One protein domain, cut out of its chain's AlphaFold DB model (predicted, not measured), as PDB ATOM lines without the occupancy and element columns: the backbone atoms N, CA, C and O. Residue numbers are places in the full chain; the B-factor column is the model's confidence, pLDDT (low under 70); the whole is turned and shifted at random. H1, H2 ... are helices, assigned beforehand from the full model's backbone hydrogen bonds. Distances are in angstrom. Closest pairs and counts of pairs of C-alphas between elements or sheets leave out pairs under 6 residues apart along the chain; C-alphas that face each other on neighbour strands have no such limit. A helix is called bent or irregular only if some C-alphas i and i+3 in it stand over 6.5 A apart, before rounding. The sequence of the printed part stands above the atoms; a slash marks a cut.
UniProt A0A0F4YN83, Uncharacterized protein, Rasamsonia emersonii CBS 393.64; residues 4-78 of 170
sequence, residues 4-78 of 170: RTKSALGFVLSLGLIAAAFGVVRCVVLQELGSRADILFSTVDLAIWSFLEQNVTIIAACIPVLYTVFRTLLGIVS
ATOM      1  N   ARG A   4      23.603  24.107  52.951       65.00
ATOM      2  CA  ARG A   4      22.909  24.585  51.748       65.00
ATOM      3  C   ARG A   4      22.134  23.474  51.025       65.00
ATOM      4  O   ARG A   4      20.981  23.672  50.669       65.00
ATOM      5  N   THR A   5      22.724  22.286  50.889       68.50
ATOM      6  CA  THR A   5      22.077  21.128  50.253       68.50
ATOM      7  C   THR A   5      21.000  20.533  51.152       68.50
ATOM      8  O   THR A   5      19.925  20.192  50.678       68.50
ATOM      9  N   LYS A   6      21.252  20.467  52.467       67.44
ATOM     10  CA  LYS A   6      20.272  19.974  53.446       67.44
ATOM     11  C   LYS A   6      19.037  20.881  53.516       67.44
ATOM     12  O   LYS A   6      17.922  20.379  53.614       67.44
ATOM     13  N   SER A   7      19.233  22.197  53.415       72.44
ATOM     14  CA  SER A   7      18.150  23.182  53.356       72.44
ATOM     15  C   SER A   7      17.346  23.072  52.063       72.44
ATOM     16  O   SER A   7      16.126  23.019  52.134       72.44
ATOM     17  N   ALA A   8      18.008  22.978  50.905       78.00
ATOM     18  CA  ALA A   8      17.325  22.828  49.619       78.00
ATOM     19  C   ALA A   8      16.476  21.545  49.565       78.00
ATOM     20  O   ALA A   8      15.318  21.586  49.159       78.00
ATOM     21  N   LEU A   9      17.018  20.425  50.059       75.69
ATOM     22  CA  LEU A   9      16.301  19.149  50.114       75.69
ATOM     23  C   LEU A   9      15.085  19.210  51.051       75.69
ATOM     24  O   LEU A   9      14.016  18.716  50.706       75.69
ATOM     25  N   GLY A  10      15.226  19.861  52.212       79.56
ATOM     26  CA  GLY A  10      14.116  20.058  53.148       79.56
ATOM     27  C   GLY A  10      13.022  20.982  52.607       79.56
ATOM     28  O   GLY A  10      11.843  20.757  52.880       79.56
ATOM     29  N   PHE A  11      13.395  21.988  51.811       82.31
ATOM     30  CA  PHE A  11      12.445  22.928  51.217       82.31
ATOM     31  C   PHE A  11      11.563  22.254  50.163       82.31
ATOM     32  O   PHE A  11      10.344  22.392  50.208       82.31
ATOM     33  N   VAL A  12      12.162  21.466  49.265       80.75
ATOM     34  CA  VAL A  12      11.418  20.732  48.227       80.75
ATOM     35  C   VAL A  12      10.483  19.692  48.851       80.75
ATOM     36  O   VAL A  12       9.330  19.574  48.442       80.75
ATOM     37  N   LEU A  13      10.938  18.987  49.892       78.88
ATOM     38  CA  LEU A  13      10.117  17.998  50.595       78.88
ATOM     39  C   LEU A  13       8.947  18.665  51.341       78.88
ATOM     40  O   LEU A  13       7.819  18.181  51.288       78.88
ATOM     41  N   SER A  14       9.183  19.824  51.963       84.88
ATOM     42  CA  SER A  14       8.118  20.585  52.634       84.88
ATOM     43  C   SER A  14       7.075  21.116  51.649       84.88
ATOM     44  O   SER A  14       5.885  21.049  51.943       84.88
ATOM     45  N   LEU A  15       7.492  21.588  50.467       78.56
ATOM     46  CA  LEU A  15       6.569  22.050  49.424       78.56
ATOM     47  C   LEU A  15       5.637  20.927  48.943       78.56
ATOM     48  O   LEU A  15       4.436  21.156  48.806       78.56
ATOM     49  N   GLY A  16       6.151  19.705  48.770       78.44
ATOM     50  CA  GLY A  16       5.328  18.543  48.414       78.44
ATOM     51  C   GLY A  16       4.340  18.138  49.513       78.44
ATOM     52  O   GLY A  16       3.190  17.812  49.223       78.44
ATOM     53  N   LEU A  17       4.754  18.206  50.782       81.00
ATOM     54  CA  LEU A  17       3.912  17.813  51.916       81.00
ATOM     55  C   LEU A  17       2.771  18.813  52.163       81.00
ATOM     56  O   LEU A  17       1.644  18.411  52.441       81.00
ATOM     57  N   ILE A  18       3.039  20.110  51.985       83.00
ATOM     58  CA  ILE A  18       2.022  21.167  52.077       83.00
ATOM     59  C   ILE A  18       1.030  21.072  50.909       83.00
ATOM     60  O   ILE A  18      -0.175  21.201  51.122       83.00
ATOM     61  N   ALA A  19       1.505  20.792  49.691       79.62
ATOM     62  CA  ALA A  19       0.637  20.605  48.530       79.62
ATOM     63  C   ALA A  19      -0.288  19.386  48.688       79.62
ATOM     64  O   ALA A  19      -1.494  19.486  48.446       79.62
ATOM     65  N   ALA A  20       0.249  18.262  49.177       78.69
ATOM     66  CA  ALA A  20      -0.539  17.073  49.494       78.69
ATOM     67  C   ALA A  20      -1.584  17.357  50.588       78.69
ATOM     68  O   ALA A  20      -2.749  16.995  50.434       78.69
ATOM     69  N   ALA A  21      -1.202  18.066  51.655       81.56
ATOM     70  CA  ALA A  21      -2.124  18.448  52.721       81.56
ATOM     71  C   ALA A  21      -3.264  19.349  52.211       81.56
ATOM     72  O   ALA A  21      -4.426  19.116  52.541       81.56
ATOM     73  N   PHE A  22      -2.960  20.335  51.362       81.44
ATOM     74  CA  PHE A  22      -3.969  21.221  50.778       81.44
ATOM     75  C   PHE A  22      -4.945  20.461  49.864       81.44
ATOM     76  O   PHE A  22      -6.148  20.716  49.905       81.44
ATOM     77  N   GLY A  23      -4.447  19.487  49.092       77.69
ATOM     78  CA  GLY A  23      -5.274  18.597  48.275       77.69
ATOM     79  C   GLY A  23      -6.221  17.735  49.113       77.69
ATOM     80  O   GLY A  23      -7.415  17.686  48.832       77.69
ATOM     81  N   VAL A  24      -5.720  17.125  50.190       79.94
ATOM     82  CA  VAL A  24      -6.536  16.293  51.092       79.94
ATOM     83  C   VAL A  24      -7.620  17.120  51.785       79.94
ATOM     84  O   VAL A  24      -8.778  16.712  51.788       79.94
ATOM     85  N   VAL A  25      -7.289  18.304  52.307       80.75
ATOM     86  CA  VAL A  25      -8.280  19.208  52.920       80.75
ATOM     87  C   VAL A  25      -9.361  19.591  51.910       80.75
ATOM     88  O   VAL A  25     -10.549  19.563  52.228       80.75
ATOM     89  N   ARG A  26      -8.968  19.887  50.667       74.12
ATOM     90  CA  ARG A  26      -9.911  20.234  49.601       74.12
ATOM     91  C   ARG A  26     -10.807  19.055  49.220       74.12
ATOM     92  O   ARG A  26     -11.992  19.273  49.000       74.12
ATOM     93  N   CYS A  27     -10.287  17.827  49.213       74.94
ATOM     94  CA  CYS A  27     -11.076  16.615  48.986       74.94
ATOM     95  C   CYS A  27     -12.083  16.345  50.109       74.94
ATOM     96  O   CYS A  27     -13.226  16.015  49.819       74.94
ATOM     97  N   VAL A  28     -11.693  16.519  51.374       75.94
ATOM     98  CA  VAL A  28     -12.593  16.292  52.520       75.94
ATOM     99  C   VAL A  28     -13.728  17.317  52.536       75.94
ATOM    100  O   VAL A  28     -14.890  16.946  52.685       75.94
ATOM    101  N   VAL A  29     -13.424  18.595  52.286       67.06
ATOM    102  CA  VAL A  29     -14.452  19.645  52.178       67.06
ATOM    103  C   VAL A  29     -15.376  19.389  50.981       67.06
ATOM    104  O   VAL A  29     -16.586  19.570  51.087       67.06
ATOM    105  N   LEU A  30     -14.844  18.904  49.854       61.75
ATOM    106  CA  LEU A  30     -15.665  18.492  48.711       61.75
ATOM    107  C   LEU A  30     -16.557  17.284  49.021       61.75
ATOM    108  O   LEU A  30     -17.678  17.237  48.524       61.75
ATOM    109  N   GLN A  31     -16.086  16.317  49.811       58.62
ATOM    110  CA  GLN A  31     -16.875  15.140  50.184       58.62
ATOM    111  C   GLN A  31     -18.041  15.499  51.107       58.62
ATOM    112  O   GLN A  31     -19.139  14.982  50.911       58.62
ATOM    113  N   GLU A  32     -17.850  16.434  52.039       59.91
ATOM    114  CA  GLU A  32     -18.940  16.927  52.891       59.91
ATOM    115  C   GLU A  32     -20.006  17.706  52.098       59.91
ATOM    116  O   GLU A  32     -21.201  17.568  52.358       59.91
ATOM    117  N   LEU A  33     -19.610  18.471  51.070       52.62
ATOM    118  CA  LEU A  33     -20.554  19.138  50.158       52.62
ATOM    119  C   LEU A  33     -21.105  18.211  49.053       52.62
ATOM    120  O   LEU A  33     -22.101  18.541  48.402       52.62
ATOM    121  N   GLY A  34     -20.496  17.040  48.862       54.88
ATOM    122  CA  GLY A  34     -20.827  16.039  47.846       54.88
ATOM    123  C   GLY A  34     -22.187  15.361  48.034       54.88
ATOM    124  O   GLY A  34     -22.717  14.760  47.105       54.88
ATOM    125  N   SER A  35     -22.818  15.501  49.201       56.19
ATOM    126  CA  SER A  35     -24.123  14.889  49.476       56.19
ATOM    127  C   SER A  35     -25.300  15.520  48.694       56.19
ATOM    128  O   SER A  35     -26.438  15.089  48.871       56.19
ATOM    129  N   ARG A  36     -25.060  16.537  47.843       56.81
ATOM    130  CA  ARG A  36     -26.067  17.238  47.006       56.81
ATOM    131  C   ARG A  36     -25.674  17.338  45.508       56.81
ATOM    132  O   ARG A  36     -26.107  18.256  44.818       56.81
ATOM    133  N   ALA A  37     -24.793  16.458  45.022       54.72
ATOM    134  CA  ALA A  37     -23.823  16.736  43.950       54.72
ATOM    135  C   ALA A  37     -24.141  16.283  42.505       54.72
ATOM    136  O   ALA A  37     -23.267  15.721  41.845       54.72
ATOM    137  N   ASP A  38     -25.293  16.630  41.933       56.19
ATOM    138  CA  ASP A  38     -25.528  16.336  40.502       56.19
ATOM    139  C   ASP A  38     -24.749  17.267  39.536       56.19
ATOM    140  O   ASP A  38     -24.562  16.942  38.368       56.19
ATOM    141  N   ILE A  39     -24.214  18.402  40.013       57.72
ATOM    142  CA  ILE A  39     -23.446  19.376  39.196       57.72
ATOM    143  C   ILE A  39     -21.929  19.323  39.461       57.72
ATOM    144  O   ILE A  39     -21.112  19.697  38.616       57.72
ATOM    145  N   LEU A  40     -21.519  18.829  40.631       65.75
ATOM    146  CA  LEU A  40     -20.111  18.823  41.033       65.75
ATOM    147  C   LEU A  40     -19.300  17.749  40.306       65.75
ATOM    148  O   LEU A  40     -18.142  18.014  40.014       65.75
ATOM    149  N   PHE A  41     -19.877  16.601  39.940       60.62
ATOM    150  CA  PHE A  41     -19.132  15.520  39.272       60.62
ATOM    151  C   PHE A  41     -18.383  15.986  38.014       60.62
ATOM    152  O   PHE A  41     -17.227  15.626  37.821       60.62
ATOM    153  N   SER A  42     -18.999  16.865  37.218       66.38
ATOM    154  CA  SER A  42     -18.368  17.432  36.017       66.38
ATOM    155  C   SER A  42     -17.280  18.471  36.344       66.38
ATOM    156  O   SER A  42     -16.288  18.611  35.636       66.38
ATOM    157  N   THR A  43     -17.426  19.187  37.463       73.50
ATOM    158  CA  THR A  43     -16.486  20.244  37.886       73.50
ATOM    159  C   THR A  43     -15.287  19.682  38.655       73.50
ATOM    160  O   THR A  43     -14.185  20.221  38.580       73.50
ATOM    161  N   VAL A  44     -15.486  18.597  39.404       73.38
ATOM    162  CA  VAL A  44     -14.455  17.956  40.225       73.38
ATOM    163  C   VAL A  44     -13.409  17.275  39.356       73.38
ATOM    164  O   VAL A  44     -12.227  17.385  39.665       73.38
ATOM    165  N   ASP A  45     -13.815  16.649  38.253       75.88
ATOM    166  CA  ASP A  45     -12.875  16.003  37.333       75.88
ATOM    167  C   ASP A  45     -11.930  17.034  36.689       75.88
ATOM    168  O   ASP A  45     -10.705  16.882  36.719       75.88
ATOM    169  N   LEU A  46     -12.475  18.182  36.259       76.31
ATOM    170  CA  LEU A  46     -11.670  19.328  35.818       76.31
ATOM    171  C   LEU A  46     -10.777  19.881  36.935       76.31
ATOM    172  O   LEU A  46      -9.620  20.219  36.696       76.31
ATOM    173  N   ALA A  47     -11.292  19.982  38.161       78.06
ATOM    174  CA  ALA A  47     -10.522  20.502  39.283       78.06
ATOM    175  C   ALA A  47      -9.332  19.591  39.616       78.06
ATOM    176  O   ALA A  47      -8.227  20.089  39.823       78.06
ATOM    177  N   ILE A  48      -9.533  18.270  39.633       77.81
ATOM    178  CA  ILE A  48      -8.470  17.281  39.852       77.81
ATOM    179  C   ILE A  48      -7.414  17.397  38.752       77.81
ATOM    180  O   ILE A  48      -6.221  17.425  39.063       77.81
ATOM    181  N   TRP A  49      -7.840  17.540  37.496       83.75
ATOM    182  CA  TRP A  49      -6.931  17.750  36.374       83.75
ATOM    183  C   TRP A  49      -6.072  19.011  36.552       83.75
ATOM    184  O   TRP A  49      -4.845  18.936  36.486       83.75
ATOM    185  N   SER A  50      -6.686  20.149  36.889       83.44
ATOM    186  CA  SER A  50      -5.957  21.400  37.147       83.44
ATOM    187  C   SER A  50      -5.054  21.327  38.385       83.44
ATOM    188  O   SER A  50      -3.974  21.921  38.400       83.44
ATOM    189  N   PHE A  51      -5.434  20.584  39.432       78.88
ATOM    190  CA  PHE A  51      -4.537  20.351  40.568       78.88
ATOM    191  C   PHE A  51      -3.319  19.543  40.155       78.88
ATOM    192  O   PHE A  51      -2.204  19.889  40.551       78.88
ATOM    193  N   LEU A  52      -3.508  18.479  39.380       82.19
ATOM    194  CA  LEU A  52      -2.398  17.678  38.877       82.19
ATOM    195  C   LEU A  52      -1.469  18.523  38.008       82.19
ATOM    196  O   LEU A  52      -0.260  18.501  38.229       82.19
ATOM    197  N   GLU A  53      -2.018  19.335  37.111       83.81
ATOM    198  CA  GLU A  53      -1.255  20.263  36.276       83.81
ATOM    199  C   GLU A  53      -0.382  21.216  37.109       83.81
ATOM    200  O   GLU A  53       0.818  21.367  36.852       83.81
ATOM    201  N   GLN A  54      -0.945  21.800  38.168       82.12
ATOM    202  CA  GLN A  54      -0.210  22.714  39.039       82.12
ATOM    203  C   GLN A  54       0.904  21.992  39.813       82.12
ATOM    204  O   GLN A  54       2.031  22.485  39.899       82.12
ATOM    205  N   ASN A  55       0.611  20.811  40.360       81.12
ATOM    206  CA  ASN A  55       1.590  20.015  41.101       81.12
ATOM    207  C   ASN A  55       2.736  19.539  40.194       81.12
ATOM    208  O   ASN A  55       3.903  19.630  40.578       81.12
ATOM    209  N   VAL A  56       2.426  19.095  38.975       83.56
ATOM    210  CA  VAL A  56       3.424  18.677  37.983       83.56
ATOM    211  C   VAL A  56       4.275  19.862  37.542       83.56
ATOM    212  O   VAL A  56       5.491  19.718  37.464       83.56
ATOM    213  N   THR A  57       3.688  21.045  37.343       86.00
ATOM    214  CA  THR A  57       4.434  22.275  37.021       86.00
ATOM    215  C   THR A  57       5.421  22.650  38.121       86.00
ATOM    216  O   THR A  57       6.569  22.981  37.832       86.00
ATOM    217  N   ILE A  58       5.014  22.560  39.390       84.00
ATOM    218  CA  ILE A  58       5.912  22.828  40.520       84.00
ATOM    219  C   ILE A  58       7.069  21.825  40.514       84.00
ATOM    220  O   ILE A  58       8.228  22.232  40.600       84.00
ATOM    221  N   ILE A  59       6.783  20.530  40.350       80.81
ATOM    222  CA  ILE A  59       7.816  19.487  40.254       80.81
ATOM    223  C   ILE A  59       8.740  19.751  39.052       80.81
ATOM    224  O   ILE A  59       9.961  19.669  39.192       80.81
ATOM    225  N   ALA A  60       8.183  20.139  37.904       82.25
ATOM    226  CA  ALA A  60       8.914  20.453  36.681       82.25
ATOM    227  C   ALA A  60       9.830  21.677  36.844       82.25
ATOM    228  O   ALA A  60      10.997  21.635  36.455       82.25
ATOM    229  N   ALA A  61       9.353  22.733  37.506       81.12
ATOM    230  CA  ALA A  61      10.146  23.916  37.842       81.12
ATOM    231  C   ALA A  61      11.302  23.588  38.801       81.12
ATOM    232  O   ALA A  61      12.336  24.260  38.804       81.12
ATOM    233  N   CYS A  62      11.164  22.518  39.585       76.25
ATOM    234  CA  CYS A  62      12.220  22.028  40.460       76.25
ATOM    235  C   CYS A  62      13.264  21.170  39.725       76.25
ATOM    236  O   CYS A  62      14.348  20.983  40.272       76.25
ATOM    237  N   ILE A  63      13.003  20.679  38.505       77.06
ATOM    238  CA  ILE A  63      13.939  19.847  37.719       77.06
ATOM    239  C   ILE A  63      15.327  20.490  37.527       77.06
ATOM    240  O   ILE A  63      16.307  19.796  37.783       77.06
ATOM    241  N   PRO A  64      15.495  21.773  37.141       67.19
ATOM    242  CA  PRO A  64      16.826  22.391  37.016       67.19
ATOM    243  C   PRO A  64      17.585  22.466  38.353       67.19
ATOM    244  O   PRO A  64      18.813  22.329  38.403       67.19
ATOM    245  N   VAL A  65      16.862  22.618  39.465       72.56
ATOM    246  CA  VAL A  65      17.439  22.589  40.817       72.56
ATOM    247  C   VAL A  65      17.807  21.157  41.201       72.56
ATOM    248  O   VAL A  65      18.910  20.911  41.676       72.56
ATOM    249  N   LEU A  66      16.936  20.189  40.915       68.00
ATOM    250  CA  LEU A  66      17.208  18.763  41.073       68.00
ATOM    251  C   LEU A  66      18.431  18.345  40.261       68.00
ATOM    252  O   LEU A  66      19.297  17.684  40.805       68.00
ATOM    253  N   TYR A  67      18.563  18.791  39.017       68.88
ATOM    254  CA  TYR A  67      19.684  18.483  38.133       68.88
ATOM    255  C   TYR A  67      21.019  19.029  38.659       68.88
ATOM    256  O   TYR A  67      22.012  18.301  38.745       68.88
ATOM    257  N   THR A  68      21.049  20.297  39.072       66.19
ATOM    258  CA  THR A  68      22.254  20.915  39.653       66.19
ATOM    259  C   THR A  68      22.605  20.313  41.021       66.19
ATOM    260  O   THR A  68      23.785  20.141  41.351       66.19
ATOM    261  N   VAL A  69      21.605  19.891  41.796       68.12
ATOM    262  CA  VAL A  69      21.795  19.214  43.087       68.12
ATOM    263  C   VAL A  69      22.222  17.750  42.915       68.12
ATOM    264  O   VAL A  69      23.128  17.306  43.615       68.12
ATOM    265  N   PHE A  70      21.670  17.001  41.962       63.31
ATOM    266  CA  PHE A  70      22.061  15.611  41.699       63.31
ATOM    267  C   PHE A  70      23.505  15.539  41.200       63.31
ATOM    268  O   PHE A  70      24.299  14.746  41.704       63.31
ATOM    269  N   ARG A  71      23.893  16.436  40.283       64.56
ATOM    270  CA  ARG A  71      25.280  16.540  39.799       64.56
ATOM    271  C   ARG A  71      26.265  16.884  40.914       64.56
ATOM    272  O   ARG A  71      27.369  16.346  40.949       64.56
ATOM    273  N   THR A  72      25.874  17.752  41.849       61.94
ATOM    274  CA  THR A  72      26.723  18.057  43.007       61.94
ATOM    275  C   THR A  72      26.748  16.908  44.012       61.94
ATOM    276  O   THR A  72      27.822  16.606  44.515       61.94
ATOM    277  N   LEU A  73      25.648  16.194  44.254       62.31
ATOM    278  CA  LEU A  73      25.628  15.020  45.135       62.31
ATOM    279  C   LEU A  73      26.493  13.864  44.599       62.31
ATOM    280  O   LEU A  73      27.302  13.336  45.364       62.31
ATOM    281  N   LEU A  74      26.417  13.528  43.304       61.56
ATOM    282  CA  LEU A  74      27.292  12.506  42.705       61.56
ATOM    283  C   LEU A  74      28.772  12.938  42.669       61.56
ATOM    284  O   LEU A  74      29.657  12.104  42.845       61.56
ATOM    285  N   GLY A  75      29.065  14.236  42.516       55.00
ATOM    286  CA  GLY A  75      30.438  14.764  42.573       55.00
ATOM    287  C   GLY A  75      31.014  14.918  43.992       55.00
ATOM    288  O   GLY A  75      32.231  14.841  44.176       55.00
ATOM    289  N   ILE A  76      30.161  15.109  45.004       54.56
ATOM    290  CA  ILE A  76      30.558  15.277  46.415       54.56
ATOM    291  C   ILE A  76      30.859  13.926  47.081       54.56
ATOM    292  O   ILE A  76      31.698  13.880  47.978       54.56
ATOM    293  N   VAL A  77      30.263  12.817  46.625       52.28
ATOM    294  CA  VAL A  77      30.632  11.473  47.120       52.28
ATOM    295  C   VAL A  77      32.029  11.045  46.635       52.28
ATOM    296  O   VAL A  77      32.686  10.251  47.301       52.28
ATOM    297  N   SER A  78      32.541  11.627  45.543       54.59
ATOM    298  CA  SER A  78      33.843  11.253  44.964       54.59
ATOM    299  C   SER A  78      35.039  12.098  45.444       54.59
ATOM    300  O   SER A  78      36.184  11.789  45.126       54.59
TER     301      SER A  78
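Overview. This is residues 4 to 78 of the 170 residues of an uncharacterized protein of Rasamsonia emersonii CBS 393.64 (UniProt A0A0F4YN83). What shape do these atoms make? They make a long helical hairpin: H1 runs the length of one side, a tight turn folds the backbone back, and H2a, the first arm of the bent helix H2, returns side by side with H1. The second arm, H2b, turns off at 43 degrees near the first residues of H1, while residues 31 to 39 stick out at the turn. What is it made of, and how spread out is it? The printed part has 75 residues with two named helices, H1 then H2, and no named strand, and its class is all helix. It is an extended rod of 60 by 17 by 14 A, with a radius of gyration of the C-alphas of 17.7 A.

Along the chain. Where is H1? It holds residues 4 to 36, 49.8 A from first to last C-alpha, beginning at C-alpha 4 (22.909, 24.585, 51.748). It is only just irregular: C-alphas 33 and 36 are 6.6 A apart. Where is H2? By its hydrogen bonds it was assigned as one helix, residues 40 to 76, but it is bent: C-alphas 61 and 64 are 6.9 A apart. Arm H2a, residues 40 to 61, is 30.8 A long; H2b, residues 64 to 76, is 18.1 A long and ends at C-alpha 76 (30.558, 15.277, 46.415).

Arrangement. How does H1 stand to H2a? They form a helical hairpin, opposite ways at a shallow tilt of 3 degrees. They only just touch, with 3 pairs of C-alphas within 8 A, H1 with residues 19 to 34 alone; the closest C-alphas, Gly 34 and Leu 40, are 7.4 A apart. And H2b? It is close to H1 but not clearly touching, with the closest C-alphas, Thr 5 and Val 69, 7.4 A apart. Are the backbones helical? Every O i to N i+4 pair is within hydrogen-bond range in H2b, 27 of 29 in H1 and 16 of 18 in H2a.

Size, cuts and confidence. How large is it? The two C-alphas farthest apart, those of Arg 36 and Ser 78, are 60.2 A apart. Is it continuous and confident? The printed part has no cut, and the link from H1 to H2 is tight. The mean pLDDT of the printed part is 71.9, with residues 4 to 6, 29 to 42, 64 and 66 to 78 under 70.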